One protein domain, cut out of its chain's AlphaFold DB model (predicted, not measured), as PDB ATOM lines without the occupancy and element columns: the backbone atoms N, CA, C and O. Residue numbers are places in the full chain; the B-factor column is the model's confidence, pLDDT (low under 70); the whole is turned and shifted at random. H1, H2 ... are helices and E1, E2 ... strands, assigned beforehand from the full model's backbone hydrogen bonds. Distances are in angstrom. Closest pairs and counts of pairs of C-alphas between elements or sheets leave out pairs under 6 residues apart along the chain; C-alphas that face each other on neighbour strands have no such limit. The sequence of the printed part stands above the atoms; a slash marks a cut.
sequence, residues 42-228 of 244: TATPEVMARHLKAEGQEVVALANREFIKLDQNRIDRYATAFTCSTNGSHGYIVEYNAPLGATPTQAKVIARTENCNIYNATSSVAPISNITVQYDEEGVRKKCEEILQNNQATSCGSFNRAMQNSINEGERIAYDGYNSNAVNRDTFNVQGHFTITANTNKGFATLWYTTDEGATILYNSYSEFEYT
ATOM      1  N   THR A  42     -11.718 -40.549  10.533       92.62
ATOM      2  CA  THR A  42     -12.447 -41.451   9.641       92.62
ATOM      3  C   THR A  42     -12.727 -42.763  10.349       92.62
ATOM      4  O   THR A  42     -11.898 -43.270  11.104       92.62
ATOM      5  N   ALA A  43     -13.902 -43.323  10.098       85.38
ATOM      6  CA  ALA A  43     -14.288 -44.630  10.605       85.38
ATOM      7  C   ALA A  43     -15.310 -45.275   9.664       85.38
ATOM      8  O   ALA A  43     -15.820 -44.613   8.759       85.38
ATOM      9  N   THR A  44     -15.650 -46.550   9.872       82.38
ATOM     10  CA  THR A  44     -16.832 -47.115   9.198       82.38
ATOM     11  C   THR A  44     -18.097 -46.393   9.688       82.38
ATOM     12  O   THR A  44     -18.095 -45.877  10.815       82.38
ATOM     13  N   PRO A  45     -19.187 -46.357   8.898       81.88
ATOM     14  CA  PRO A  45     -20.452 -45.753   9.319       81.88
ATOM     15  C   PRO A  45     -20.935 -46.213  10.705       81.88
ATOM     16  O   PRO A  45     -21.364 -45.398  11.519       81.88
ATOM     17  N   GLU A  46     -20.799 -47.501  11.023       76.88
ATOM     18  CA  GLU A  46     -21.239 -48.088  12.294       76.88
ATOM     19  C   GLU A  46     -20.358 -47.656  13.469       76.88
ATOM     20  O   GLU A  46     -20.841 -47.446  14.583       76.88
ATOM     21  N   VAL A  47     -19.047 -47.544  13.248       78.56
ATOM     22  CA  VAL A  47     -18.109 -47.055  14.264       78.56
ATOM     23  C   VAL A  47     -18.362 -45.569  14.519       78.56
ATOM     24  O   VAL A  47     -18.528 -45.186  15.674       78.56
ATOM     25  N   MET A  48     -18.498 -44.762  13.464       85.56
ATOM     26  CA  MET A  48     -18.812 -43.333  13.564       85.56
ATOM     27  C   MET A  48     -20.119 -43.093  14.333       85.56
ATOM     28  O   MET A  48     -20.150 -42.309  15.276       85.56
ATOM     29  N   ALA A  49     -21.182 -43.834  14.004       80.88
ATOM     30  CA  ALA A  49     -22.462 -43.736  14.705       80.88
ATOM     31  C   ALA A  49     -22.347 -44.080  16.201       80.88
ATOM     32  O   ALA A  49     -22.994 -43.444  17.037       80.88
ATOM     33  N   ARG A  50     -21.509 -45.062  16.566       78.25
ATOM     34  CA  ARG A  50     -21.243 -45.388  17.976       78.25
ATOM     35  C   ARG A  50     -20.490 -44.275  18.698       78.25
ATOM     36  O   ARG A  50     -20.853 -43.989  19.835       78.25
ATOM     37  N   HIS A  51     -19.500 -43.649  18.061       84.25
ATOM     38  CA  HIS A  51     -18.793 -42.502  18.640       84.25
ATOM     39  C   HIS A  51     -19.732 -41.313  18.852       84.25
ATOM     40  O   HIS A  51     -19.850 -40.841  19.977       84.25
ATOM     41  N   LEU A  52     -20.494 -40.921  17.824       84.81
ATOM     42  CA  LEU A  52     -21.503 -39.861  17.928       84.81
ATOM     43  C   LEU A  52     -22.480 -40.129  19.083       84.81
ATOM     44  O   LEU A  52     -22.716 -39.263  19.922       84.81
ATOM     45  N   LYS A  53     -22.995 -41.359  19.192       83.81
ATOM     46  CA  LYS A  53     -23.890 -41.746  20.290       83.81
ATOM     47  C   LYS A  53     -23.209 -41.676  21.661       83.81
ATOM     48  O   LYS A  53     -23.849 -41.260  22.624       83.81
ATOM     49  N   ALA A  54     -21.951 -42.102  21.767       82.81
ATOM     50  CA  ALA A  54     -21.190 -42.052  23.016       82.81
ATOM     51  C   ALA A  54     -20.924 -40.608  23.472       82.81
ATOM     52  O   ALA A  54     -20.933 -40.342  24.670       82.81
ATOM     53  N   GLU A  55     -20.766 -39.681  22.527       83.56
ATOM     54  CA  GLU A  55     -20.628 -38.241  22.776       83.56
ATOM     55  C   GLU A  55     -21.982 -37.517  22.936       83.56
ATOM     56  O   GLU A  55     -22.033 -36.297  23.075       83.56
ATOM     57  N   GLY A  56     -23.102 -38.253  22.946       84.88
ATOM     58  CA  GLY A  56     -24.439 -37.685  23.147       84.88
ATOM     59  C   GLY A  56     -24.910 -36.789  21.999       84.88
ATOM     60  O   GLY A  56     -25.675 -35.851  22.233       84.88
ATOM     61  N   GLN A  57     -24.431 -37.059  20.783       86.56
ATOM     62  CA  GLN A  57     -24.771 -36.326  19.568       86.56
ATOM     63  C   GLN A  57     -26.126 -36.769  19.009       86.56
ATOM     64  O   GLN A  57     -26.405 -37.964  18.888       86.56
ATOM     65  N   GLU A  58     -26.936 -35.795  18.606       85.88
ATOM     66  CA  GLU A  58     -28.199 -35.990  17.894       85.88
ATOM     67  C   GLU A  58     -28.075 -35.480  16.459       85.88
ATOM     68  O   GLU A  58     -27.414 -34.471  16.212       85.88
ATOM     69  N   VAL A  59     -28.703 -36.168  15.501       83.31
ATOM     70  CA  VAL A  59     -28.721 -35.728  14.097       83.31
ATOM     71  C   VAL A  59     -29.803 -34.670  13.924       83.31
ATOM     72  O   VAL A  59     -30.989 -34.949  14.101       83.31
ATOM     73  N   VAL A  60     -29.396 -33.460  13.549       81.31
ATOM     74  CA  VAL A  60     -30.285 -32.290  13.459       81.31
ATOM     75  C   VAL A  60     -30.743 -32.027  12.029       81.31
ATOM     76  O   VAL A  60     -31.845 -31.527  11.798       81.31
ATOM     77  N   ALA A  61     -29.904 -32.389  11.063       80.62
ATOM     78  CA  ALA A  61     -30.221 -32.310   9.652       80.62
ATOM     79  C   ALA A  61     -29.421 -33.343   8.862       80.62
ATOM     80  O   ALA A  61     -28.289 -33.697   9.211       80.62
ATOM     81  N   LEU A  62     -30.012 -33.767   7.753       83.12
ATOM     82  CA  LEU A  62     -29.354 -34.513   6.695       83.12
ATOM     83  C   LEU A  62     -29.404 -33.672   5.425       83.12
ATOM     84  O   LEU A  62     -30.394 -32.998   5.153       83.12
ATOM     85  N   ALA A  63     -28.330 -33.688   4.651       81.94
ATOM     86  CA  ALA A  63     -28.299 -33.009   3.368       81.94
ATOM     87  C   ALA A  63     -27.305 -33.682   2.428       81.94
ATOM     88  O   ALA A  63     -26.439 -34.442   2.858       81.94
ATOM     89  N   ASN A  64     -27.391 -33.364   1.144       80.12
ATOM     90  CA  ASN A  64     -26.500 -33.903   0.134       80.12
ATOM     91  C   ASN A  64     -25.570 -32.811  -0.371       80.12
ATOM     92  O   ASN A  64     -26.005 -31.850  -1.001       80.12
ATOM     93  N   ARG A  65     -24.273 -32.964  -0.107       80.94
ATOM     94  CA  ARG A  65     -23.264 -32.069  -0.663       80.94
ATOM     95  C   ARG A  65     -23.069 -32.393  -2.133       80.94
ATOM     96  O   ARG A  65     -22.819 -33.548  -2.486       80.94
ATOM     97  N   GLU A  66     -23.158 -31.377  -2.976       77.19
ATOM     98  CA  GLU A  66     -22.975 -31.535  -4.414       77.19
ATOM     99  C   GLU A  66     -21.509 -31.317  -4.799       77.19
ATOM    100  O   GLU A  66     -20.899 -30.301  -4.474       77.19
ATOM    101  N   PHE A  67     -20.943 -32.282  -5.519       76.75
ATOM    102  CA  PHE A  67     -19.630 -32.198  -6.141       76.75
ATOM    103  C   PHE A  67     -19.791 -32.201  -7.656       76.75
ATOM    104  O   PHE A  67     -20.167 -33.208  -8.261       76.75
ATOM    105  N   ILE A  68     -19.483 -31.064  -8.274       75.31
ATOM    106  CA  ILE A  68     -19.573 -30.886  -9.721       75.31
ATOM    107  C   ILE A  68     -18.269 -31.369 -10.361       75.31
ATOM    108  O   ILE A  68     -17.210 -30.770 -10.175       75.31
ATOM    109  N   LYS A  69     -18.348 -32.445 -11.144       74.69
ATOM    110  CA  LYS A  69     -17.254 -32.956 -11.978       74.69
ATOM    111  C   LYS A  69     -17.440 -32.447 -13.401       74.69
ATOM    112  O   LYS A  69     -18.115 -33.077 -14.217       74.69
ATOM    113  N   LEU A  70     -16.886 -31.260 -13.658       76.62
ATOM    114  CA  LEU A  70     -17.019 -30.544 -14.934       76.62
ATOM    115  C   LEU A  70     -16.457 -31.349 -16.114       76.62
ATOM    116  O   LEU A  70     -17.056 -31.359 -17.184       76.62
ATOM    117  N   ASP A  71     -15.357 -32.070 -15.899       80.19
ATOM    118  CA  ASP A  71     -14.712 -32.959 -16.876       80.19
ATOM    119  C   ASP A  71     -15.623 -34.109 -17.335       80.19
ATOM    120  O   ASP A  71     -15.523 -34.579 -18.466       80.19
ATOM    121  N   GLN A  72     -16.525 -34.549 -16.459       80.25
ATOM    122  CA  GLN A  72     -17.442 -35.670 -16.682       80.25
ATOM    123  C   GLN A  72     -18.882 -35.219 -16.938       80.25
ATOM    124  O   GLN A  72     -19.751 -36.070 -17.125       80.25
ATOM    125  N   ASN A  73     -19.149 -33.907 -16.909       79.69
ATOM    126  CA  ASN A  73     -20.495 -33.333 -16.902       79.69
ATOM    127  C   ASN A  73     -21.441 -34.059 -15.918       79.69
ATOM    128  O   ASN A  73     -22.583 -34.389 -16.247       79.69
ATOM    129  N   ARG A  74     -20.933 -34.377 -14.718       81.19
ATOM    130  CA  ARG A  74     -21.638 -35.164 -13.695       81.19
ATOM    131  C   ARG A  74     -21.667 -34.416 -12.369       81.19
ATOM    132  O   ARG A  74     -20.694 -33.767 -11.996       81.19
ATOM    133  N   ILE A  75     -22.767 -34.560 -11.636       76.25
ATOM    134  CA  ILE A  75     -22.889 -34.104 -10.249       76.25
ATOM    135  C   ILE A  75     -22.932 -35.342  -9.362       76.25
ATOM    136  O   ILE A  75     -23.863 -36.143  -9.459       76.25
ATOM    137  N   ASP A  76     -21.923 -35.498  -8.512       77.88
ATOM    138  CA  ASP A  76     -21.919 -36.512  -7.462       77.88
ATOM    139  C   ASP A  76     -22.483 -35.898  -6.182       77.88
ATOM    140  O   ASP A  76     -22.116 -34.789  -5.797       77.88
ATOM    141  N   ARG A  77     -23.383 -36.615  -5.515       77.81
ATOM    142  CA  ARG A  77     -24.012 -36.165  -4.272       77.81
ATOM    143  C   ARG A  77     -23.553 -37.033  -3.124       77.81
ATOM    144  O   ARG A  77     -23.727 -38.243  -3.201       77.81
ATOM    145  N   TYR A  78     -23.008 -36.432  -2.076       78.75
ATOM    146  CA  TYR A  78     -22.505 -37.151  -0.909       78.75
ATOM    147  C   TYR A  78     -23.351 -36.812   0.312       78.75
ATOM    148  O   TYR A  78     -23.541 -35.638   0.643       78.75
ATOM    149  N   ALA A  79     -23.860 -37.846   0.980       83.25
ATOM    150  CA  ALA A  79     -24.662 -37.664   2.179       83.25
ATOM    151  C   ALA A  79     -23.821 -36.987   3.270       83.25
ATOM    152  O   ALA A  79     -22.679 -37.371   3.532       83.25
ATOM    153  N   THR A  80     -24.402 -35.974   3.898       84.81
ATOM    154  CA  THR A  80     -23.813 -35.199   4.984       84.81
ATOM    155  C   THR A  80     -24.803 -35.141   6.139       84.81
ATOM    156  O   THR A  80     -25.969 -34.796   5.952       84.81
ATOM    157  N   ALA A  81     -24.339 -35.483   7.336       88.00
ATOM    158  CA  ALA A  81     -25.090 -35.358   8.573       88.00
ATOM    159  C   ALA A  81     -24.550 -34.191   9.395       88.00
ATOM    160  O   ALA A  81     -23.339 -34.052   9.579       88.00
ATOM    161  N   PHE A  82     -25.466 -33.385   9.916       88.62
ATOM    162  CA  PHE A  82     -25.181 -32.354  10.900       88.62
ATOM    163  C   PHE A  82     -25.640 -32.870  12.252       88.62
ATOM    164  O   PHE A  82     -26.776 -33.339  12.384       88.62
ATOM    165  N   THR A  83     -24.766 -32.799  13.247       89.38
ATOM    166  CA  THR A  83     -25.068 -33.232  14.608       89.38
ATOM    167  C   THR A  83     -24.791 -32.132  15.611       89.38
ATOM    168  O   THR A  83     -23.968 -31.249  15.376       89.38
ATOM    169  N   CYS A  84     -25.479 -32.203  16.741       87.12
ATOM    170  CA  CYS A  84     -25.240 -31.339  17.884       87.12
ATOM    171  C   CYS A  84     -25.487 -32.146  19.159       87.12
ATOM    172  O   CYS A  84     -26.376 -33.002  19.199       87.12
ATOM    173  N   SER A  85     -24.685 -31.910  20.194       87.38
ATOM    174  CA  SER A  85     -24.885 -32.543  21.489       87.38
ATOM    175  C   SER A  85     -26.193 -32.063  22.116       87.38
ATOM    176  O   SER A  85     -26.627 -30.929  21.924       87.38
ATOM    177  N   THR A  86     -26.811 -32.911  22.937       81.06
ATOM    178  CA  THR A  86     -28.083 -32.588  23.621       81.06
ATOM    179  C   THR A  86     -28.056 -31.311  24.477       81.06
ATOM    180  O   THR A  86     -29.110 -30.746  24.771       81.06
ATOM    181  N   ASN A  87     -26.873 -30.869  24.909       77.25
ATOM    182  CA  ASN A  87     -26.658 -29.639  25.676       77.25
ATOM    183  C   ASN A  87     -26.154 -28.459  24.822       77.25
ATOM    184  O   ASN A  87     -25.847 -27.414  25.387       77.25
ATOM    185  N   GLY A  88     -26.022 -28.627  23.503       78.12
ATOM    186  CA  GLY A  88     -25.538 -27.597  22.581       78.12
ATOM    187  C   GLY A  88     -24.043 -27.287  22.683       78.12
ATOM    188  O   GLY A  88     -23.571 -26.375  22.014       78.12
ATOM    189  N   SER A  89     -23.273 -28.005  23.508       80.00
ATOM    190  CA  SER A  89     -21.866 -27.658  23.730       80.00
ATOM    191  C   SER A  89     -21.006 -27.844  22.487       80.00
ATOM    192  O   SER A  89     -20.148 -27.010  22.235       80.00
ATOM    193  N   HIS A  90     -21.239 -28.893  21.698       87.44
ATOM    194  CA  HIS A  90     -20.467 -29.154  20.486       87.44
ATOM    195  C   HIS A  90     -21.234 -30.029  19.496       87.44
ATOM    196  O   HIS A  90     -22.131 -30.785  19.867       87.44
ATOM    197  N   GLY A  91     -20.844 -29.970  18.230       90.69
ATOM    198  CA  GLY A  91     -21.440 -30.746  17.154       90.69
ATOM    199  C   GLY A  91     -20.424 -31.216  16.123       90.69
ATOM    200  O   GLY A  91     -19.237 -30.878  16.168       90.69
ATOM    201  N   TYR A  92     -20.912 -31.999  15.165       91.56
ATOM    202  CA  TYR A  92     -20.109 -32.526  14.072       91.56
ATOM    203  C   TYR A  92     -20.820 -32.358  12.742       91.56
ATOM    204  O   TYR A  92     -22.035 -32.512  12.627       91.56
ATOM    205  N   ILE A  93     -20.028 -32.097  11.709       91.62
ATOM    206  CA  ILE A  93     -20.460 -32.280  10.330       91.62
ATOM    207  C   ILE A  93     -19.744 -33.522   9.814       91.62
ATOM    208  O   ILE A  93     -18.510 -33.569   9.787       91.62
ATOM    209  N   VAL A  94     -20.520 -34.533   9.437       90.06
ATOM    210  CA  VAL A  94     -20.026 -35.850   9.033       90.06
ATOM    211  C   VAL A  94     -20.433 -36.125   7.595       90.06
ATOM    212  O   VAL A  94     -21.611 -36.075   7.265       90.06
ATOM    213  N   GLU A  95     -19.465 -36.440   6.745       88.38
ATOM    214  CA  GLU A  95     -19.677 -36.750   5.329       88.38
ATOM    215  C   GLU A  95     -19.370 -38.228   5.062       88.38
ATOM    216  O   GLU A  95     -18.389 -38.774   5.578       88.38
ATOM    217  N   TYR A  96     -20.200 -38.885   4.255       84.44
ATOM    218  CA  TYR A  96     -19.975 -40.264   3.824       84.44
ATOM    219  C   TYR A  96     -19.147 -40.300   2.537       84.44
ATOM    220  O   TYR A  96     -19.336 -39.481   1.647       84.44
ATOM    221  N   ASN A  97     -18.244 -41.274   2.405       84.62
ATOM    222  CA  ASN A  97     -17.270 -41.327   1.306       84.62
ATOM    223  C   ASN A  97     -17.808 -41.870  -0.032       84.62
ATOM    224  O   ASN A  97     -17.028 -42.065  -0.966       84.62
ATOM    225  N   ALA A  98     -19.107 -42.143  -0.132       74.38
ATOM    226  CA  ALA A  98     -19.731 -42.686  -1.331       74.38
ATOM    227  C   ALA A  98     -20.845 -41.761  -1.832       74.38
ATOM    228  O   ALA A  98     -21.580 -41.197  -1.013       74.38
ATOM    229  N   PRO A  99     -20.993 -41.613  -3.162       77.31
ATOM    230  CA  PRO A  99     -22.114 -40.883  -3.716       77.31
ATOM    231  C   PRO A  99     -23.432 -41.624  -3.446       77.31
ATOM    232  O   PRO A  99     -23.450 -42.839  -3.231       77.31
ATOM    233  N   LEU A 100     -24.551 -40.901  -3.505       74.50
ATOM    234  CA  LEU A 100     -25.883 -41.487  -3.377       74.50
ATOM    235  C   LEU A 100     -26.077 -42.649  -4.360       74.50
ATOM    236  O   LEU A 100     -25.726 -42.563  -5.537       74.50
ATOM    237  N   GLY A 101     -26.663 -43.740  -3.865       70.81
ATOM    238  CA  GLY A 101     -26.860 -44.978  -4.622       70.81
ATOM    239  C   GLY A 101     -25.716 -45.990  -4.502       70.81
ATOM    240  O   GLY A 101     -25.900 -47.139  -4.897       70.81
ATOM    241  N   ALA A 102     -24.577 -45.612  -3.914       73.81
ATOM    242  CA  ALA A 102     -23.499 -46.527  -3.550       73.81
ATOM    243  C   ALA A 102     -23.446 -46.756  -2.030       73.81
ATOM    244  O   ALA A 102     -23.826 -45.895  -1.238       73.81
ATOM    245  N   THR A 103     -22.965 -47.929  -1.613       78.62
ATOM    246  CA  THR A 103     -22.779 -48.246  -0.190       78.62
ATOM    247  C   THR A 103     -21.538 -47.520   0.345       78.62
ATOM    248  O   THR A 103     -20.442 -47.767  -0.167       78.62
ATOM    249  N   PRO A 104     -21.661 -46.658   1.371       76.94
ATOM    250  CA  PRO A 104     -20.508 -46.007   1.978       76.94
ATOM    251  C   PRO A 104     -19.680 -47.006   2.784       76.94
ATOM    252  O   PRO A 104     -20.216 -47.827   3.524       76.94
ATOM    253  N   THR A 105     -18.359 -46.912   2.667       80.00
ATOM    254  CA  THR A 105     -17.415 -47.722   3.456       80.00
ATOM    255  C   THR A 105     -16.789 -46.923   4.591       80.00
ATOM    256  O   THR A 105     -16.274 -47.506   5.545       80.00
ATOM    257  N   GLN A 106     -16.842 -45.592   4.507       82.69
ATOM    258  CA  GLN A 106     -16.308 -44.688   5.515       82.69
ATOM    259  C   GLN A 106     -17.216 -43.474   5.715       82.69
ATOM    260  O   GLN A 106     -17.868 -42.987   4.790       82.69
ATOM    261  N   ALA A 107     -17.190 -42.964   6.938       84.75
ATOM    262  CA  ALA A 107     -17.679 -41.654   7.322       84.75
ATOM    263  C   ALA A 107     -16.499 -40.824   7.845       84.75
ATOM    264  O   ALA A 107     -15.593 -41.361   8.492       84.75
ATOM    265  N   LYS A 108     -16.505 -39.523   7.556       92.12
ATOM    266  CA  LYS A 108     -15.437 -38.586   7.908       92.12
ATOM    267  C   LYS A 108     -15.999 -37.376   8.635       92.12
ATOM    268  O   LYS A 108     -16.938 -36.753   8.145       92.12
ATOM    269  N   VAL A 109     -15.371 -36.985   9.740       92.12
ATOM    270  CA  VAL A 109     -15.635 -35.687  10.373       92.12
ATOM    271  C   VAL A 109     -15.003 -34.593   9.517       92.12
ATOM    272  O   VAL A 109     -13.777 -34.499   9.408       92.12
ATOM    273  N   ILE A 110     -15.829 -33.763   8.884       89.12
ATOM    274  CA  ILE A 110     -15.355 -32.651   8.048       89.12
ATOM    275  C   ILE A 110     -15.244 -31.341   8.828       89.12
ATOM    276  O   ILE A 110     -14.450 -30.481   8.437       89.12
ATOM    277  N   ALA A 111     -15.968 -31.225   9.943       88.62
ATOM    278  CA  ALA A 111     -15.867 -30.126  10.895       88.62
ATOM    279  C   ALA A 111     -16.346 -30.552  12.290       88.62
ATOM    280  O   ALA A 111     -17.264 -31.368  12.408       88.62
ATOM    281  N   ARG A 112     -15.750 -29.949  13.325       89.56
ATOM    282  CA  ARG A 112     -16.257 -29.959  14.700       89.56
ATOM    283  C   ARG A 112     -16.679 -28.544  15.068       89.56
ATOM    284  O   ARG A 112     -15.922 -27.595  14.854       89.56
ATOM    285  N   THR A 113     -17.863 -28.411  15.632       86.62
ATOM    286  CA  THR A 113     -18.444 -27.136  16.043       86.62
ATOM    287  C   THR A 113     -18.512 -27.039  17.557       86.62
ATOM    288  O   THR A 113     -18.745 -28.036  18.225       86.62
ATOM    289  N   GLU A 114     -18.324 -25.843  18.090       82.25
ATOM    290  CA  GLU A 114     -18.549 -25.488  19.492       82.25
ATOM    291  C   GLU A 114     -19.780 -24.589  19.593       82.25
ATOM    292  O   GLU A 114     -20.037 -23.797  18.684       82.25
ATOM    293  N   ASN A 115     -20.512 -24.676  20.701       78.12
ATOM    294  CA  ASN A 115     -21.731 -23.906  20.966       78.12
ATOM    295  C   ASN A 115     -22.728 -23.980  19.797       78.12
ATOM    296  O   ASN A 115     -23.102 -22.954  19.227       78.12
ATOM    297  N   CYS A 116     -23.096 -25.198  19.397       78.06
ATOM    298  CA  CYS A 116     -24.027 -25.391  18.297       78.06
ATOM    299  C   CYS A 116     -25.445 -24.990  18.713       78.06
ATOM    300  O   CYS A 116     -25.985 -25.541  19.673       78.06
ATOM    301  N   ASN A 117     -26.073 -24.075  17.969       78.38
ATOM    302  CA  ASN A 117     -27.493 -23.784  18.135       78.38
ATOM    303  C   ASN A 117     -28.268 -24.262  16.912       78.38
ATOM    304  O   ASN A 117     -27.849 -24.144  15.761       78.38
ATOM    305  N   ILE A 118     -29.434 -24.836  17.186       77.38
ATOM    306  CA  ILE A 118     -30.325 -25.398  16.181       77.38
ATOM    307  C   ILE A 118     -31.582 -24.541  16.168       77.38
ATOM    308  O   ILE A 118     -32.225 -24.353  17.201       77.38
ATOM    309  N   TYR A 119     -31.967 -24.068  14.990       76.56
ATOM    310  CA  TYR A 119     -33.135 -23.211  14.823       76.56
ATOM    311  C   TYR A 119     -34.176 -23.908  13.959       76.56
ATOM    312  O   TYR A 119     -33.851 -24.664  13.041       76.56
ATOM    313  N   ASN A 120     -35.452 -23.634  14.234       71.75
ATOM    314  CA  ASN A 120     -36.543 -24.200  13.456       71.75
ATOM    315  C   ASN A 120     -36.629 -23.543  12.066       71.75
ATOM    316  O   ASN A 120     -37.350 -22.563  11.870       71.75
ATOM    317  N   ALA A 121     -35.955 -24.145  11.086       72.88
ATOM    318  CA  ALA A 121     -35.956 -23.702   9.691       72.88
ATOM    319  C   ALA A 121     -37.298 -23.908   8.952       72.88
ATOM    320  O   ALA A 121     -37.437 -23.499   7.801       72.88
ATOM    321  N   THR A 122     -38.288 -24.546   9.588       72.38
ATOM    322  CA  THR A 122     -39.657 -24.699   9.053       72.38
ATOM    323  C   THR A 122     -40.628 -23.642   9.584       72.38
ATOM    324  O   THR A 122     -41.755 -23.536   9.102       72.38
ATOM    325  N   SER A 123     -40.207 -22.849  10.576       67.50
ATOM    326  CA  SER A 123     -41.036 -21.804  11.174       67.50
ATOM    327  C   SER A 123     -41.313 -20.667  10.189       67.50
ATOM    328  O   SER A 123     -40.421 -20.190   9.484       67.50
ATOM    329  N   SER A 124     -42.553 -20.171  10.194       61.66
ATOM    330  CA  SER A 124     -42.929 -18.938   9.493       61.66
ATOM    331  C   SER A 124     -42.472 -17.674  10.230       61.66
ATOM    332  O   SER A 124     -42.449 -16.599   9.635       61.66
ATOM    333  N   VAL A 125     -42.114 -17.788  11.514       59.25
ATOM    334  CA  VAL A 125     -41.539 -16.694  12.305       59.25
ATOM    335  C   VAL A 125     -40.058 -16.592  11.963       59.25
ATOM    336  O   VAL A 125     -39.354 -17.603  11.991       59.25
ATOM    337  N   ALA A 126     -39.589 -15.387  11.630       50.81
ATOM    338  CA  ALA A 126     -38.170 -15.153  11.394       50.81
ATOM    339  C   ALA A 126     -37.369 -15.622  12.627       50.81
ATOM    340  O   ALA A 126     -37.719 -15.225  13.744       50.81
ATOM    341  N   PRO A 127     -36.340 -16.480  12.474       55.91
ATOM    342  CA  PRO A 127     -35.442 -16.798  13.576       55.91
ATOM    343  C   PRO A 127     -34.827 -15.501  14.097       55.91
ATOM    344  O   PRO A 127     -34.832 -14.490  13.392       55.91
ATOM    345  N   ILE A 128     -34.300 -15.526  15.323       47.22
ATOM    346  CA  ILE A 128     -33.615 -14.375  15.915       47.22
ATOM    347  C   ILE A 128     -32.425 -14.010  15.020       47.22
ATOM    348  O   ILE A 128     -31.330 -14.550  15.125       47.22
ATOM    349  N   SER A 129     -32.665 -13.090  14.095       46.22
ATOM    350  CA  SER A 129     -31.665 -12.443  13.277       46.22
ATOM    351  C   SER A 129     -31.100 -11.327  14.128       46.22
ATOM    352  O   SER A 129     -31.701 -10.265  14.196       46.22
ATOM    353  N   ASN A 130     -30.019 -11.614  14.842       42.47
ATOM    354  CA  ASN A 130     -29.028 -10.634  15.283       42.47
ATOM    355  C   ASN A 130     -27.747 -11.384  15.670       42.47
ATOM    356  O   ASN A 130     -27.141 -11.103  16.702       42.47
ATOM    357  N   ILE A 131     -27.284 -12.312  14.819       48.19
ATOM    358  CA  ILE A 131     -25.843 -12.581  14.776       48.19
ATOM    359  C   ILE A 131     -25.215 -11.349  14.115       48.19
ATOM    360  O   ILE A 131     -24.808 -11.361  12.957       48.19
ATOM    361  N   THR A 132     -25.229 -10.231  14.842       41.47
ATOM    362  CA  THR A 132     -24.437  -9.059  14.518       41.47
ATOM    363  C   THR A 132     -23.026  -9.447  14.898       41.47
ATOM    364  O   THR A 132     -22.583  -9.219  16.023       41.47
ATOM    365  N   VAL A 133     -22.331 -10.114  13.981       45.00
ATOM    366  CA  VAL A 133     -20.887 -10.240  14.113       45.00
ATOM    367  C   VAL A 133     -20.366  -8.808  14.022       45.00
ATOM    368  O   VAL A 133     -20.526  -8.151  12.995       45.00
ATOM    369  N   GLN A 134     -19.831  -8.276  15.119       42.38
ATOM    370  CA  GLN A 134     -19.097  -7.017  15.061       42.38
ATOM    371  C   GLN A 134     -17.795  -7.308  14.312       42.38
ATOM    372  O   GLN A 134     -16.916  -7.965  14.861       42.38
ATOM    373  N   TYR A 135     -17.689  -6.886  13.050       52.44
ATOM    374  CA  TYR A 135     -16.468  -7.047  12.261       52.44
ATOM    375  C   TYR A 135     -16.115  -5.777  11.485       52.44
ATOM    376  O   TYR A 135     -16.965  -4.923  11.228       52.44
ATOM    377  N   ASP A 136     -14.837  -5.675  11.120       55.94
ATOM    378  CA  ASP A 136     -14.292  -4.626  10.261       55.94
ATOM    379  C   ASP A 136     -14.777  -4.829   8.815       55.94
ATOM    380  O   ASP A 136     -14.155  -5.532   8.013       55.94
ATOM    381  N   GLU A 137     -15.936  -4.249   8.488       55.53
ATOM    382  CA  GLU A 137     -16.537  -4.351   7.152       55.53
ATOM    383  C   GLU A 137     -15.590  -3.887   6.040       55.53
ATOM    384  O   GLU A 137     -15.621  -4.430   4.931       55.53
ATOM    385  N   GLU A 138     -14.724  -2.923   6.338       59.72
ATOM    386  CA  GLU A 138     -13.775  -2.366   5.386       59.72
ATOM    387  C   GLU A 138     -12.597  -3.322   5.138       59.72
ATOM    388  O   GLU A 138     -12.189  -3.515   3.988       59.72
ATOM    389  N   GLY A 139     -12.092  -3.982   6.183       58.56
ATOM    390  CA  GLY A 139     -11.088  -5.043   6.072       58.56
ATOM    391  C   GLY A 139     -11.576  -6.238   5.248       58.56
ATOM    392  O   GLY A 139     -10.892  -6.685   4.321       58.56
ATOM    393  N   VAL A 140     -12.805  -6.703   5.501       54.28
ATOM    394  CA  VAL A 140     -13.422  -7.810   4.747       54.28
ATOM    395  C   VAL A 140     -13.639  -7.434   3.283       54.28
ATOM    396  O   VAL A 140     -13.355  -8.240   2.397       54.28
ATOM    397  N   ARG A 141     -14.088  -6.204   3.005       63.66
ATOM    398  CA  ARG A 141     -14.255  -5.703   1.633       63.66
ATOM    399  C   ARG A 141     -12.936  -5.720   0.858       63.66
ATOM    400  O   ARG A 141     -12.914  -6.193  -0.275       63.66
ATOM    401  N   LYS A 142     -11.832  -5.285   1.468       62.25
ATOM    402  CA  LYS A 142     -10.505  -5.323   0.827       62.25
ATOM    403  C   LYS A 142     -10.044  -6.750   0.538       62.25
ATOM    404  O   LYS A 142      -9.609  -7.038  -0.572       62.25
ATOM    405  N   LYS A 143     -10.203  -7.674   1.493       58.78
ATOM    406  CA  LYS A 143      -9.812  -9.079   1.288       58.78
ATOM    407  C   LYS A 143     -10.639  -9.765   0.200       58.78
ATOM    408  O   LYS A 143     -10.135 -10.563  -0.588       58.78
ATOM    409  N   CYS A 144     -11.917  -9.420   0.151       57.84
ATOM    410  CA  CYS A 144     -12.859  -9.855  -0.865       57.84
ATOM    411  C   CYS A 144     -12.433  -9.405  -2.273       57.84
ATOM    412  O   CYS A 144     -12.433 -10.208  -3.206       57.84
ATOM    413  N   GLU A 145     -11.998  -8.151  -2.411       65.12
ATOM    414  CA  GLU A 145     -11.435  -7.615  -3.655       65.12
ATOM    415  C   GLU A 145     -10.155  -8.358  -4.071       65.12
ATOM    416  O   GLU A 145     -10.022  -8.699  -5.244       65.12
ATOM    417  N   GLU A 146      -9.264  -8.703  -3.134       64.81
ATOM    418  CA  GLU A 146      -8.063  -9.507  -3.424       64.81
ATOM    419  C   GLU A 146      -8.401 -10.905  -3.975       64.81
ATOM    420  O   GLU A 146      -7.823 -11.340  -4.969       64.81
ATOM    421  N   ILE A 147      -9.352 -11.619  -3.360       52.62
ATOM    422  CA  ILE A 147      -9.771 -12.970  -3.789       52.62
ATOM    423  C   ILE A 147     -10.369 -12.936  -5.202       52.62
ATOM    424  O   ILE A 147     -10.072 -13.808  -6.025       52.62
ATOM    425  N   LEU A 148     -11.194 -11.922  -5.490       58.78
ATOM    426  CA  LEU A 148     -11.782 -11.718  -6.814       58.78
ATOM    427  C   LEU A 148     -10.709 -11.376  -7.856       58.78
ATOM    428  O   LEU A 148     -10.710 -11.952  -8.940       58.78
ATOM    429  N   GLN A 149      -9.758 -10.495  -7.521       71.19
ATOM    430  CA  GLN A 149      -8.643 -10.134  -8.406       71.19
ATOM    431  C   GLN A 149      -7.727 -11.325  -8.714       71.19
ATOM    432  O   GLN A 149      -7.221 -11.442  -9.830       71.19
ATOM    433  N   ASN A 150      -7.561 -12.243  -7.762       67.56
ATOM    434  CA  ASN A 150      -6.772 -13.461  -7.937       67.56
ATOM    435  C   ASN A 150      -7.542 -14.607  -8.621       67.56
ATOM    436  O   ASN A 150      -7.014 -15.715  -8.719       67.56
ATOM    437  N   ASN A 151      -8.778 -14.377  -9.088       66.06
ATOM    438  CA  ASN A 151      -9.670 -15.396  -9.664       66.06
ATOM    439  C   ASN A 151      -9.892 -16.615  -8.748       66.06
ATOM    440  O   ASN A 151     -10.151 -17.724  -9.217       66.06
ATOM    441  N   GLN A 152      -9.783 -16.427  -7.432       44.38
ATOM    442  CA  GLN A 152      -9.967 -17.496  -6.449       44.38
ATOM    443  C   GLN A 152     -11.447 -17.716  -6.102       44.38
ATOM    444  O   GLN A 152     -11.795 -18.740  -5.518       44.38
ATOM    445  N   ALA A 153     -12.323 -16.781  -6.485       49.94
ATOM    446  CA  ALA A 153     -13.775 -16.911  -6.415       49.94
ATOM    447  C   ALA A 153     -14.445 -16.112  -7.545       49.94
ATOM    448  O   ALA A 153     -13.886 -15.142  -8.049       49.94
ATOM    449  N   THR A 154     -15.667 -16.494  -7.920       45.62
ATOM    450  CA  THR A 154     -16.485 -15.794  -8.930       45.62
ATOM    451  C   THR A 154     -17.352 -14.680  -8.344       45.62
ATOM    452  O   THR A 154     -17.875 -13.843  -9.073       45.62
ATOM    453  N   SER A 155     -17.543 -14.677  -7.028       50.00
ATOM    454  CA  SER A 155     -18.327 -13.681  -6.304       50.00
ATOM    455  C   SER A 155     -17.879 -13.635  -4.855       50.00
ATOM    456  O   SER A 155     -17.546 -14.670  -4.277       50.00
ATOM    457  N   CYS A 156     -17.921 -12.454  -4.258       55.22
ATOM    458  CA  CYS A 156     -17.630 -12.271  -2.850       55.22
ATOM    459  C   CYS A 156     -18.451 -11.085  -2.305       55.22
ATOM    460  O   CYS A 156     -18.821 -10.184  -3.062       55.22
ATOM    461  N   GLY A 157     -18.805 -11.105  -1.017       58.22
ATOM    462  CA  GLY A 157     -19.650 -10.080  -0.402       58.22
ATOM    463  C   GLY A 157     -19.631 -10.102   1.128       58.22
ATOM    464  O   GLY A 157     -19.147 -11.045   1.743       58.22
ATOM    465  N   SER A 158     -20.165  -9.037   1.737       59.69
ATOM    466  CA  SER A 158     -20.330  -8.919   3.195       59.69
ATOM    467  C   SER A 158     -21.208 -10.056   3.738       59.69
ATOM    468  O   SER A 158     -22.248 -10.348   3.143       59.69
ATOM    469  N   PHE A 159     -20.823 -10.654   4.875       63.03
ATOM    470  CA  PHE A 159     -21.630 -11.656   5.590       63.03
ATOM    471  C   PHE A 159     -23.043 -11.139   5.830       63.03
ATOM    472  O   PHE A 159     -24.016 -11.802   5.486       63.03
ATOM    473  N   ASN A 160     -23.146  -9.911   6.345       63.00
ATOM    474  CA  ASN A 160     -24.425  -9.274   6.626       63.00
ATOM    475  C   ASN A 160     -25.250  -9.140   5.346       63.00
ATOM    476  O   ASN A 160     -26.432  -9.464   5.344       63.00
ATOM    477  N   ARG A 161     -24.639  -8.740   4.224       66.12
ATOM    478  CA  ARG A 161     -25.347  -8.636   2.940       66.12
ATOM    479  C   ARG A 161     -25.772 -10.004   2.395       66.12
ATOM    480  O   ARG A 161     -26.903 -10.137   1.940       66.12
ATOM    481  N   ALA A 162     -24.905 -11.015   2.455       67.25
ATOM    482  CA  ALA A 162     -25.215 -12.379   2.025       67.25
ATOM    483  C   ALA A 162     -26.334 -12.998   2.879       67.25
ATOM    484  O   ALA A 162     -27.273 -13.590   2.345       67.25
ATOM    485  N   MET A 163     -26.285 -12.780   4.192       69.75
ATOM    486  CA  MET A 163     -27.305 -13.220   5.136       69.75
ATOM    487  C   MET A 163     -28.638 -12.506   4.888       69.75
ATOM    488  O   MET A 163     -29.674 -13.158   4.823       69.75
ATOM    489  N   GLN A 164     -28.628 -11.187   4.667       71.25
ATOM    490  CA  GLN A 164     -29.841 -10.432   4.326       71.25
ATOM    491  C   GLN A 164     -30.455 -10.893   3.000       71.25
ATOM    492  O   GLN A 164     -31.668 -11.073   2.917       71.25
ATOM    493  N   ASN A 165     -29.640 -11.162   1.977       70.75
ATOM    494  CA  ASN A 165     -30.125 -11.730   0.718       70.75
ATOM    495  C   ASN A 165     -30.745 -13.119   0.931       70.75
ATOM    496  O   ASN A 165     -31.851 -13.364   0.463       70.75
ATOM    497  N   SER A 166     -30.089 -13.983   1.710       73.62
ATOM    498  CA  SER A 166     -30.609 -15.313   2.061       73.62
ATOM    499  C   SER A 166     -31.962 -15.206   2.784       73.62
ATOM    500  O   SER A 166     -32.925 -15.887   2.432       73.62
ATOM    501  N   ILE A 167     -32.090 -14.280   3.742       72.38
ATOM    502  CA  ILE A 167     -33.354 -13.998   4.443       72.38
ATOM    503  C   ILE A 167     -34.445 -13.542   3.461       72.38
ATOM    504  O   ILE A 167     -35.574 -14.044   3.531       72.38
ATOM    505  N   ASN A 168     -34.112 -12.637   2.534       74.12
ATOM    506  CA  ASN A 168     -35.025 -12.133   1.501       74.12
ATOM    507  C   ASN A 168     -35.486 -13.237   0.535       74.12
ATOM    508  O   ASN A 168     -36.628 -13.221   0.079       74.12
ATOM    509  N   GLU A 169     -34.636 -14.227   0.265       76.81
ATOM    510  CA  GLU A 169     -34.962 -15.408  -0.545       76.81
ATOM    511  C   GLU A 169     -35.771 -16.475   0.216       76.81
ATOM    512  O   GLU A 169     -36.098 -17.541  -0.325       76.81
ATOM    513  N   GLY A 170     -36.138 -16.186   1.466       75.69
ATOM    514  CA  GLY A 170     -36.913 -17.077   2.319       75.69
ATOM    515  C   GLY A 170     -36.076 -18.164   2.988       75.69
ATOM    516  O   GLY A 170     -36.656 -19.077   3.574       75.69
ATOM    517  N   GLU A 171     -34.745 -18.085   2.926       82.50
ATOM    518  CA  GLU A 171     -33.881 -18.959   3.712       82.50
ATOM    519  C   GLU A 171     -33.970 -18.607   5.202       82.50
ATOM    520  O   GLU A 171     -34.313 -17.488   5.607       82.50
ATOM    521  N   ARG A 172     -33.682 -19.592   6.045       78.56
ATOM    522  CA  ARG A 172     -33.708 -19.487   7.502       78.56
ATOM    523  C   ARG A 172     -32.446 -20.108   8.059       78.56
ATOM    524  O   ARG A 172     -31.990 -21.120   7.537       78.56
ATOM    525  N   ILE A 173     -31.897 -19.540   9.128       77.75
ATOM    526  CA  ILE A 173     -30.836 -20.222   9.872       77.75
ATOM    527  C   ILE A 173     -31.430 -21.539  10.378       77.75
ATOM    528  O   ILE A 173     -32.500 -21.541  10.984       77.75
ATOM    529  N   ALA A 174     -30.772 -22.648  10.058       80.12
ATOM    530  CA  ALA A 174     -31.123 -23.983  10.537       80.12
ATOM    531  C   ALA A 174     -30.174 -24.428  11.652       80.12
ATOM    532  O   ALA A 174     -30.567 -25.152  12.566       80.12
ATOM    533  N   TYR A 175     -28.924 -23.981  11.564       81.69
ATOM    534  CA  TYR A 175     -27.841 -24.404  12.428       81.69
ATOM    535  C   TYR A 175     -26.752 -23.326  12.456       81.69
ATOM    536  O   TYR A 175     -26.400 -22.784  11.406       81.69
ATOM    537  N   ASP A 176     -26.205 -23.032  13.626       79.50
ATOM    538  CA  ASP A 176     -25.012 -22.205  13.794       79.50
ATOM    539  C   ASP A 176     -24.037 -22.849  14.795       79.50
ATOM    540  O   ASP A 176     -24.349 -23.847  15.448       79.50
ATOM    541  N   GLY A 177     -22.826 -22.310  14.869       75.50
ATOM    542  CA  GLY A 177     -21.821 -22.720  15.843       75.50
ATOM    543  C   GLY A 177     -20.431 -22.255  15.437       75.50
ATOM    544  O   GLY A 177     -20.225 -21.700  14.363       75.50
ATOM    545  N   TYR A 178     -19.441 -22.498  16.280       80.38
ATOM    546  CA  TYR A 178     -18.071 -22.056  16.046       80.38
ATOM    547  C   TYR A 178     -17.205 -23.203  15.546       80.38
ATOM    548  O   TYR A 178     -17.100 -24.232  16.202       80.38
ATOM    549  N   ASN A 179     -16.559 -23.040  14.393       81.00
ATOM    550  CA  ASN A 179     -15.576 -24.002  13.916       81.00
ATOM    551  C   ASN A 179     -14.442 -24.129  14.930       81.00
ATOM    552  O   ASN A 179     -13.855 -23.126  15.343       81.00
ATOM    553  N   SER A 180     -14.098 -25.362  15.271       78.38
ATOM    554  CA  SER A 180     -13.029 -25.663  16.206       78.38
ATOM    555  C   SER A 180     -12.033 -26.633  15.586       78.38
ATOM    556  O   SER A 180     -12.405 -27.642  14.984       78.38
ATOM    557  N   ASN A 181     -10.749 -26.330  15.757       77.81
ATOM    558  CA  ASN A 181      -9.671 -27.250  15.430       77.81
ATOM    559  C   ASN A 181      -8.998 -27.724  16.708       77.81
ATOM    560  O   ASN A 181      -8.782 -26.949  17.640       77.81
ATOM    561  N   ALA A 182      -8.639 -29.001  16.726       77.38
ATOM    562  CA  ALA A 182      -7.877 -29.582  17.814       77.38
ATOM    563  C   ALA A 182      -6.479 -28.950  17.877       77.38
ATOM    564  O   ALA A 182      -5.750 -28.941  16.884       77.38
ATOM    565  N   VAL A 183      -6.102 -28.455  19.052       75.25
ATOM    566  CA  VAL A 183      -4.702 -28.180  19.416       75.25
ATOM    567  C   VAL A 183      -4.046 -29.494  19.840       75.25
ATOM    568  O   VAL A 183      -2.934 -29.815  19.433       75.25
ATOM    569  N   ASN A 184      -4.789 -30.290  20.607       77.50
ATOM    570  CA  ASN A 184      -4.577 -31.713  20.847       77.50
ATOM    571  C   ASN A 184      -5.955 -32.387  21.009       77.50
ATOM    572  O   ASN A 184      -6.980 -31.727  20.865       77.50
ATOM    573  N   ARG A 185      -6.006 -33.697  21.283       72.06
ATOM    574  CA  ARG A 185      -7.288 -34.428  21.380       72.06
ATOM    575  C   ARG A 185      -8.203 -33.961  22.524       72.06
ATOM    576  O   ARG A 185      -9.386 -34.274  22.482       72.06
ATOM    577  N   ASP A 186      -7.679 -33.179  23.466       73.69
ATOM    578  CA  ASP A 186      -8.403 -32.711  24.652       73.69
ATOM    579  C   ASP A 186      -8.630 -31.188  24.660       73.69
ATOM    580  O   ASP A 186      -9.307 -30.666  25.542       73.69
ATOM    581  N   THR A 187      -8.064 -30.446  23.701       75.56
ATOM    582  CA  THR A 187      -8.136 -28.977  23.659       75.56
ATOM    583  C   THR A 187      -8.373 -28.471  22.244       75.56
ATOM    584  O   THR A 187      -7.753 -28.931  21.283       75.56
ATOM    585  N   PHE A 188      -9.258 -27.485  22.118       78.69
ATOM    586  CA  PHE A 188      -9.734 -26.981  20.836       78.69
ATOM    587  C   PHE A 188      -9.636 -25.460  20.779       78.69
ATOM    588  O   PHE A 188     -10.016 -24.773  21.724       78.69
ATOM    589  N   ASN A 189      -9.167 -24.941  19.646       77.00
ATOM    590  CA  ASN A 189      -9.179 -23.515  19.349       77.00
ATOM    591  C   ASN A 189     -10.311 -23.207  18.376       77.00
ATOM    592  O   ASN A 189     -10.437 -23.851  17.328       77.00
ATOM    593  N   VAL A 190     -11.103 -22.191  18.710       76.81
ATOM    594  CA  VAL A 190     -12.112 -21.631  17.812       76.81
ATOM    595  C   VAL A 190     -11.411 -20.859  16.698       76.81
ATOM    596  O   VAL A 190     -10.544 -20.035  16.968       76.81
ATOM    597  N   GLN A 191     -11.778 -21.143  15.450       69.44
ATOM    598  CA  GLN A 191     -11.174 -20.528  14.261       69.44
ATOM    599  C   GLN A 191     -12.134 -19.672  13.446       69.44
ATOM    600  O   GLN A 191     -11.722 -18.998  12.505       69.44
ATOM    601  N   GLY A 192     -13.424 -19.744  13.749       69.94
ATOM    602  CA  GLY A 192     -14.418 -19.082  12.933       69.94
ATOM    603  C   GLY A 192     -15.829 -19.489  13.288       69.94
ATOM    604  O   GLY A 192     -16.050 -20.353  14.134       69.94
ATOM    605  N   HIS A 193     -16.788 -18.871  12.621       73.75
ATOM    606  CA  HIS A 193     -18.206 -19.130  12.811       73.75
ATOM    607  C   HIS A 193     -18.766 -19.862  11.590       73.75
ATOM    608  O   HIS A 193     -18.487 -19.491  10.451       73.75
ATOM    609  N   PHE A 194     -19.534 -20.920  11.820       77.94
ATOM    610  CA  PHE A 194     -20.304 -21.614  10.802       77.94
ATOM    611  C   PHE A 194     -21.774 -21.255  10.937       77.94
ATOM    612  O   PHE A 194     -22.345 -21.270  12.026       77.94
ATOM    613  N   THR A 195     -22.415 -20.992   9.808       79.44
ATOM    614  CA  THR A 195     -23.860 -20.794   9.754       79.44
ATOM    615  C   THR A 195     -24.425 -21.549   8.575       79.44
ATOM    616  O   THR A 195     -23.941 -21.410   7.455       79.44
ATOM    617  N   ILE A 196     -25.467 -22.331   8.823       83.06
ATOM    618  CA  ILE A 196     -26.231 -23.003   7.785       83.06
ATOM    619  C   ILE A 196     -27.547 -22.271   7.625       83.06
ATOM    620  O   ILE A 196     -28.389 -22.279   8.529       83.06
ATOM    621  N   THR A 197     -27.728 -21.662   6.460       83.19
ATOM    622  CA  THR A 197     -29.030 -21.175   6.014       83.19
ATOM    623  C   THR A 197     -29.693 -22.250   5.169       83.19
ATOM    624  O   THR A 197     -29.028 -22.958   4.421       83.19
ATOM    625  N   ALA A 198     -30.999 -22.427   5.314       81.75
ATOM    626  CA  ALA A 198     -31.760 -23.419   4.576       81.75
ATOM    627  C   ALA A 198     -33.077 -22.834   4.075       81.75
ATOM    628  O   ALA A 198     -33.797 -22.151   4.804       81.75
ATOM    629  N   ASN A 199     -33.424 -23.167   2.838       83.88
ATOM    630  CA  ASN A 199     -34.767 -23.034   2.302       83.88
ATOM    631  C   ASN A 199     -35.400 -24.426   2.250       83.88
ATOM    632  O   ASN A 199     -35.246 -25.166   1.276       83.88
ATOM    633  N   THR A 200     -36.123 -24.783   3.309       74.12
ATOM    634  CA  THR A 200     -36.750 -26.105   3.456       74.12
ATOM    635  C   THR A 200     -37.793 -26.390   2.370       74.12
ATOM    636  O   THR A 200     -37.942 -27.535   1.960       74.12
ATOM    637  N   ASN A 201     -38.442 -25.359   1.812       76.44
ATOM    638  CA  ASN A 201     -39.381 -25.515   0.692       76.44
ATOM    639  C   ASN A 201     -38.685 -25.908  -0.618       76.44
ATOM    640  O   ASN A 201     -39.276 -26.590  -1.452       76.44
ATOM    641  N   LYS A 202     -37.443 -25.455  -0.811       78.69
ATOM    642  CA  LYS A 202     -36.617 -25.793  -1.979       78.69
ATOM    643  C   LYS A 202     -35.696 -26.991  -1.722       78.69
ATOM    644  O   LYS A 202     -35.035 -27.439  -2.653       78.69
ATOM    645  N   GLY A 203     -35.636 -27.493  -0.483       77.62
ATOM    646  CA  GLY A 203     -34.702 -28.541  -0.075       77.62
ATOM    647  C   GLY A 203     -33.242 -28.132  -0.271       77.62
ATOM    648  O   GLY A 203     -32.423 -28.969  -0.622       77.62
ATOM    649  N   PHE A 204     -32.918 -26.851  -0.111       83.31
ATOM    650  CA  PHE A 204     -31.577 -26.315  -0.347       83.31
ATOM    651  C   PHE A 204     -31.012 -25.722   0.938       83.31
ATOM    652  O   PHE A 204     -31.759 -25.120   1.712       83.31
ATOM    653  N   ALA A 205     -29.709 -25.872   1.154       82.25
ATOM    654  CA  ALA A 205     -29.010 -25.211   2.242       82.25
ATOM    655  C   ALA A 205     -27.607 -24.762   1.846       82.25
ATOM    656  O   ALA A 205     -26.951 -25.356   0.992       82.25
ATOM    657  N   THR A 206     -27.136 -23.736   2.536       81.12
ATOM    658  CA  THR A 206     -25.841 -23.115   2.325       81.12
ATOM    659  C   THR A 206     -25.081 -23.075   3.636       81.12
ATOM    660  O   THR A 206     -25.582 -22.535   4.619       81.12
ATOM    661  N   LEU A 207     -23.865 -23.619   3.649       81.06
ATOM    662  CA  LEU A 207     -22.935 -23.460   4.763       81.06
ATOM    663  C   LEU A 207     -22.004 -22.285   4.483       81.06
ATOM    664  O   LEU A 207     -21.184 -22.314   3.563       81.06
ATOM    665  N   TRP A 208     -22.110 -21.285   5.338       77.50
ATOM    666  CA  TRP A 208     -21.242 -20.126   5.404       77.50
ATOM    667  C   TRP A 208     -20.166 -20.358   6.458       77.50
ATOM    668  O   TRP A 208     -20.465 -20.839   7.551       77.50
ATOM    669  N   TYR A 209     -18.926 -20.003   6.131       74.44
ATOM    670  CA  TYR A 209     -17.822 -19.956   7.082       74.44
ATOM    671  C   TYR A 209     -17.295 -18.537   7.192       74.44
ATOM    672  O   TYR A 209     -16.945 -17.944   6.174       74.44
ATOM    673  N   THR A 210     -17.193 -18.032   8.414       69.00
ATOM    674  CA  THR A 210     -16.534 -16.770   8.739       69.00
ATOM    675  C   THR A 210     -15.198 -17.082   9.402       69.00
ATOM    676  O   THR A 210     -15.192 -17.759  10.428       69.00
ATOM    677  N   THR A 211     -14.081 -16.621   8.836       62.75
ATOM    678  CA  THR A 211     -12.753 -16.730   9.467       62.75
ATOM    679  C   THR A 211     -12.677 -15.877  10.739       62.75
ATOM    680  O   THR A 211     -13.504 -14.995  10.962       62.75
ATOM    681  N   ASP A 212     -11.663 -16.109  11.566       56.28
ATOM    682  CA  ASP A 212     -11.245 -15.232  12.667       56.28
ATOM    683  C   ASP A 212     -10.952 -13.791  12.210       56.28
ATOM    684  O   ASP A 212     -11.242 -12.838  12.927       56.28
ATOM    685  N   GLU A 213     -10.471 -13.629  10.977       48.66
ATOM    686  CA  GLU A 213     -10.300 -12.336  10.293       48.66
ATOM    687  C   GLU A 213     -11.618 -11.737   9.746       48.66
ATOM    688  O   GLU A 213     -11.614 -10.689   9.102       48.66
ATOM    689  N   GLY A 214     -12.760 -12.397   9.961       47.28
ATOM    690  CA  GLY A 214     -14.086 -11.923   9.553       47.28
ATOM    691  C   GLY A 214     -14.442 -12.163   8.080       47.28
ATOM    692  O   GLY A 214     -15.536 -11.795   7.643       47.28
ATOM    693  N   ALA A 215     -13.571 -12.802   7.295       48.03
ATOM    694  CA  ALA A 215     -13.860 -13.122   5.902       48.03
ATOM    695  C   ALA A 215     -14.929 -14.215   5.829       48.03
ATOM    696  O   ALA A 215     -14.763 -15.293   6.396       48.03
ATOM    697  N   THR A 216     -16.026 -13.947   5.118       57.88
ATOM    698  CA  THR A 216     -17.075 -14.945   4.891       57.88
ATOM    699  C   THR A 216     -16.940 -15.562   3.519       57.88
ATOM    700  O   THR A 216     -16.916 -14.865   2.506       57.88
ATOM    701  N   ILE A 217     -16.906 -16.885   3.495       63.81
ATOM    702  CA  ILE A 217     -16.805 -17.666   2.276       63.81
ATOM    703  C   ILE A 217     -17.984 -18.634   2.260       63.81
ATOM    704  O   ILE A 217     -18.280 -19.298   3.258       63.81
ATOM    705  N   LEU A 218     -18.660 -18.701   1.112       62.44
ATOM    706  CA  LEU A 218     -19.546 -19.812   0.795       62.44
ATOM    707  C   LEU A 218     -18.707 -21.088   0.848       62.44
ATOM    708  O   LEU A 218     -17.871 -21.316  -0.023       62.44
ATOM    709  N   TYR A 219     -18.895 -21.891   1.888       66.25
ATOM    710  CA  TYR A 219     -18.064 -23.066   2.090       66.25
ATOM    711  C   TYR A 219     -18.584 -24.238   1.266       66.25
ATOM    712  O   TYR A 219     -17.818 -24.865   0.542       66.25
ATOM    713  N   ASN A 220     -19.889 -24.512   1.356       73.69
ATOM    714  CA  ASN A 220     -20.566 -25.560   0.597       73.69
ATOM    715  C   ASN A 220     -22.039 -25.217   0.367       73.69
ATOM    716  O   ASN A 220     -22.675 -24.573   1.203       73.69
ATOM    717  N   SER A 221     -22.587 -25.747  -0.722       79.06
ATOM    718  CA  SER A 221     -24.023 -25.860  -0.952       79.06
ATOM    719  C   SER A 221     -24.488 -27.304  -0.762       79.06
ATOM    720  O   SER A 221     -23.739 -28.264  -0.978       79.06
ATOM    721  N   TYR A 222     -25.744 -27.446  -0.360       79.75
ATOM    722  CA  TYR A 222     -26.389 -28.723  -0.122       79.75
ATOM    723  C   TYR A 222     -27.758 -28.759  -0.794       79.75
ATOM    724  O   TYR A 222     -28.528 -27.800  -0.715       79.75
ATOM    725  N   SER A 223     -28.071 -29.889  -1.418       76.19
ATOM    726  CA  SER A 223     -29.400 -30.216  -1.928       76.19
ATOM    727  C   SER A 223     -30.067 -31.281  -1.063       76.19
ATOM    728  O   SER A 223     -29.419 -31.932  -0.242       76.19
ATOM    729  N   GLU A 224     -31.383 -31.430  -1.220       77.56
ATOM    730  CA  GLU A 224     -32.221 -32.338  -0.425       77.56
ATOM    731  C   GLU A 224     -31.986 -32.161   1.088       77.56
ATOM    732  O   GLU A 224     -31.834 -33.127   1.830       77.56
ATOM    733  N   PHE A 225     -31.913 -30.902   1.538       77.75
ATOM    734  CA  PHE A 225     -31.788 -30.579   2.955       77.75
ATOM    735  C   PHE A 225     -33.061 -30.999   3.693       77.75
ATOM    736  O   PHE A 225     -34.104 -30.345   3.609       77.75
ATOM    737  N   GLU A 226     -32.953 -32.096   4.429       76.38
ATOM    738  CA  GLU A 226     -33.991 -32.633   5.287       76.38
ATOM    739  C   GLU A 226     -33.661 -32.272   6.730       76.38
ATOM    740  O   GLU A 226     -32.778 -32.836   7.381       76.38
ATOM    741  N   TYR A 227     -34.401 -31.294   7.239       69.81
ATOM    742  CA  TYR A 227     -34.370 -30.965   8.651       69.81
ATOM    743  C   TYR A 227     -35.017 -32.119   9.424       69.81
ATOM    744  O   TYR A 227     -36.184 -32.444   9.191       69.81
ATOM    745  N   THR A 228     -34.276 -32.741  10.346       62.75
ATOM    746  CA  THR A 228     -34.748 -33.869  11.163       62.75
ATOM    747  C   THR A 228     -34.909 -33.446  12.623       62.75
ATOM    748  O   THR A 228     -34.163 -33.899  13.488       62.75
TER     749      THR A 228
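AT A GLANCE: This is residues 42 to 228 of the 244 residues of an uncharacterized protein of Alphaproteobacteria bacterium (UniProt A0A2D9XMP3). A closed barrel of eight antiparallel strands, E1 to E8 in chain order round the ring, makes the core, with H1 packed on its outside over E3 and H3 on its outside over E6 and E7. H2 and the long link before it lie outside the barrel, and residues 69 to 74, at the turn of the hairpin E1 and E2, stick out. The printed part has 187 residues, with three named helices and eight named strands in the order H1 E1 E2 E3 E4 H2 H3 E5 E6 E7 E8, a mixed class. It is compact, with a radius of gyration of the C-alphas of 16.8 A and spans of 47 by 43 by 40 A.

HOW THE PARTS SIT: Round the ring run E1, residues 57 to 69, E2, 74 to 85, E3, 90 to 99, E4, 107 to 118, E5, 172 to 184, E6, 187 to 199, E7, 204 to 211, and E8, 216 to 227. E1 to E4 and E5 to E8 are two meanders, each strand the antiparallel neighbour of the one before. Within hydrogen-bond range are N 63 and O 80 of E1 and E2, 2.9 A, and N 195 and O 208 of E6 and E7, 3.0 A. E4 and E5, of the two meanders, are antiparallel neighbours, with N 176 and O 117 within hydrogen-bond range at 2.9 A, and E8 and E1 are antiparallel neighbours too, with N 223 and O 64 within hydrogen-bond range at 2.9 A. E4 bends by 100 degrees at residue 115 and E8 by 94 degrees at residue 224. H1, residues 45 to 54, is on the barrel, outside it, at a height over the sheet of 8.8 A; the closest C-alphas of H1 and E4 are those of Pro 45 and Ala 107, 5.3 A. H3, residues 159 to 168, is on the barrel, outside it, at a height of 9.1 A, over E6 and E7; it runs along the strands, at 18 degrees to E6 on the local plane. H2, residues 137 to 149, is not on the barrel and is apart from H1 and H3. In H1, H2 and H3 every O i to N i+4 pair is within hydrogen-bond range.

IN THESE COORDINATES: H1 begins at C-alpha 45, (-20.452, -45.753, 9.319), and is 14.2 A long; H2 is 18.4 A and H3 14.0 A. E1 to E8 measure 32.6, 35.4, 26.9, 22.4, 34.3, 34.7, 23.3 and 23.9 A. E8 ends at C-alpha 227, (-34.370, -30.965, 8.651).

THE WHOLE: The C-alphas farthest apart, those of Thr 103 and Glu 138, are 47.1 A apart. The printed part has no cut. The link E4 to H2, residues 119 to 136, is long. The mean pLDDT of the printed part is 73.7; it is under 70 at residues 123 to 148, 150 to 163, 191 to 192, 210 to 219 and 227 to 228.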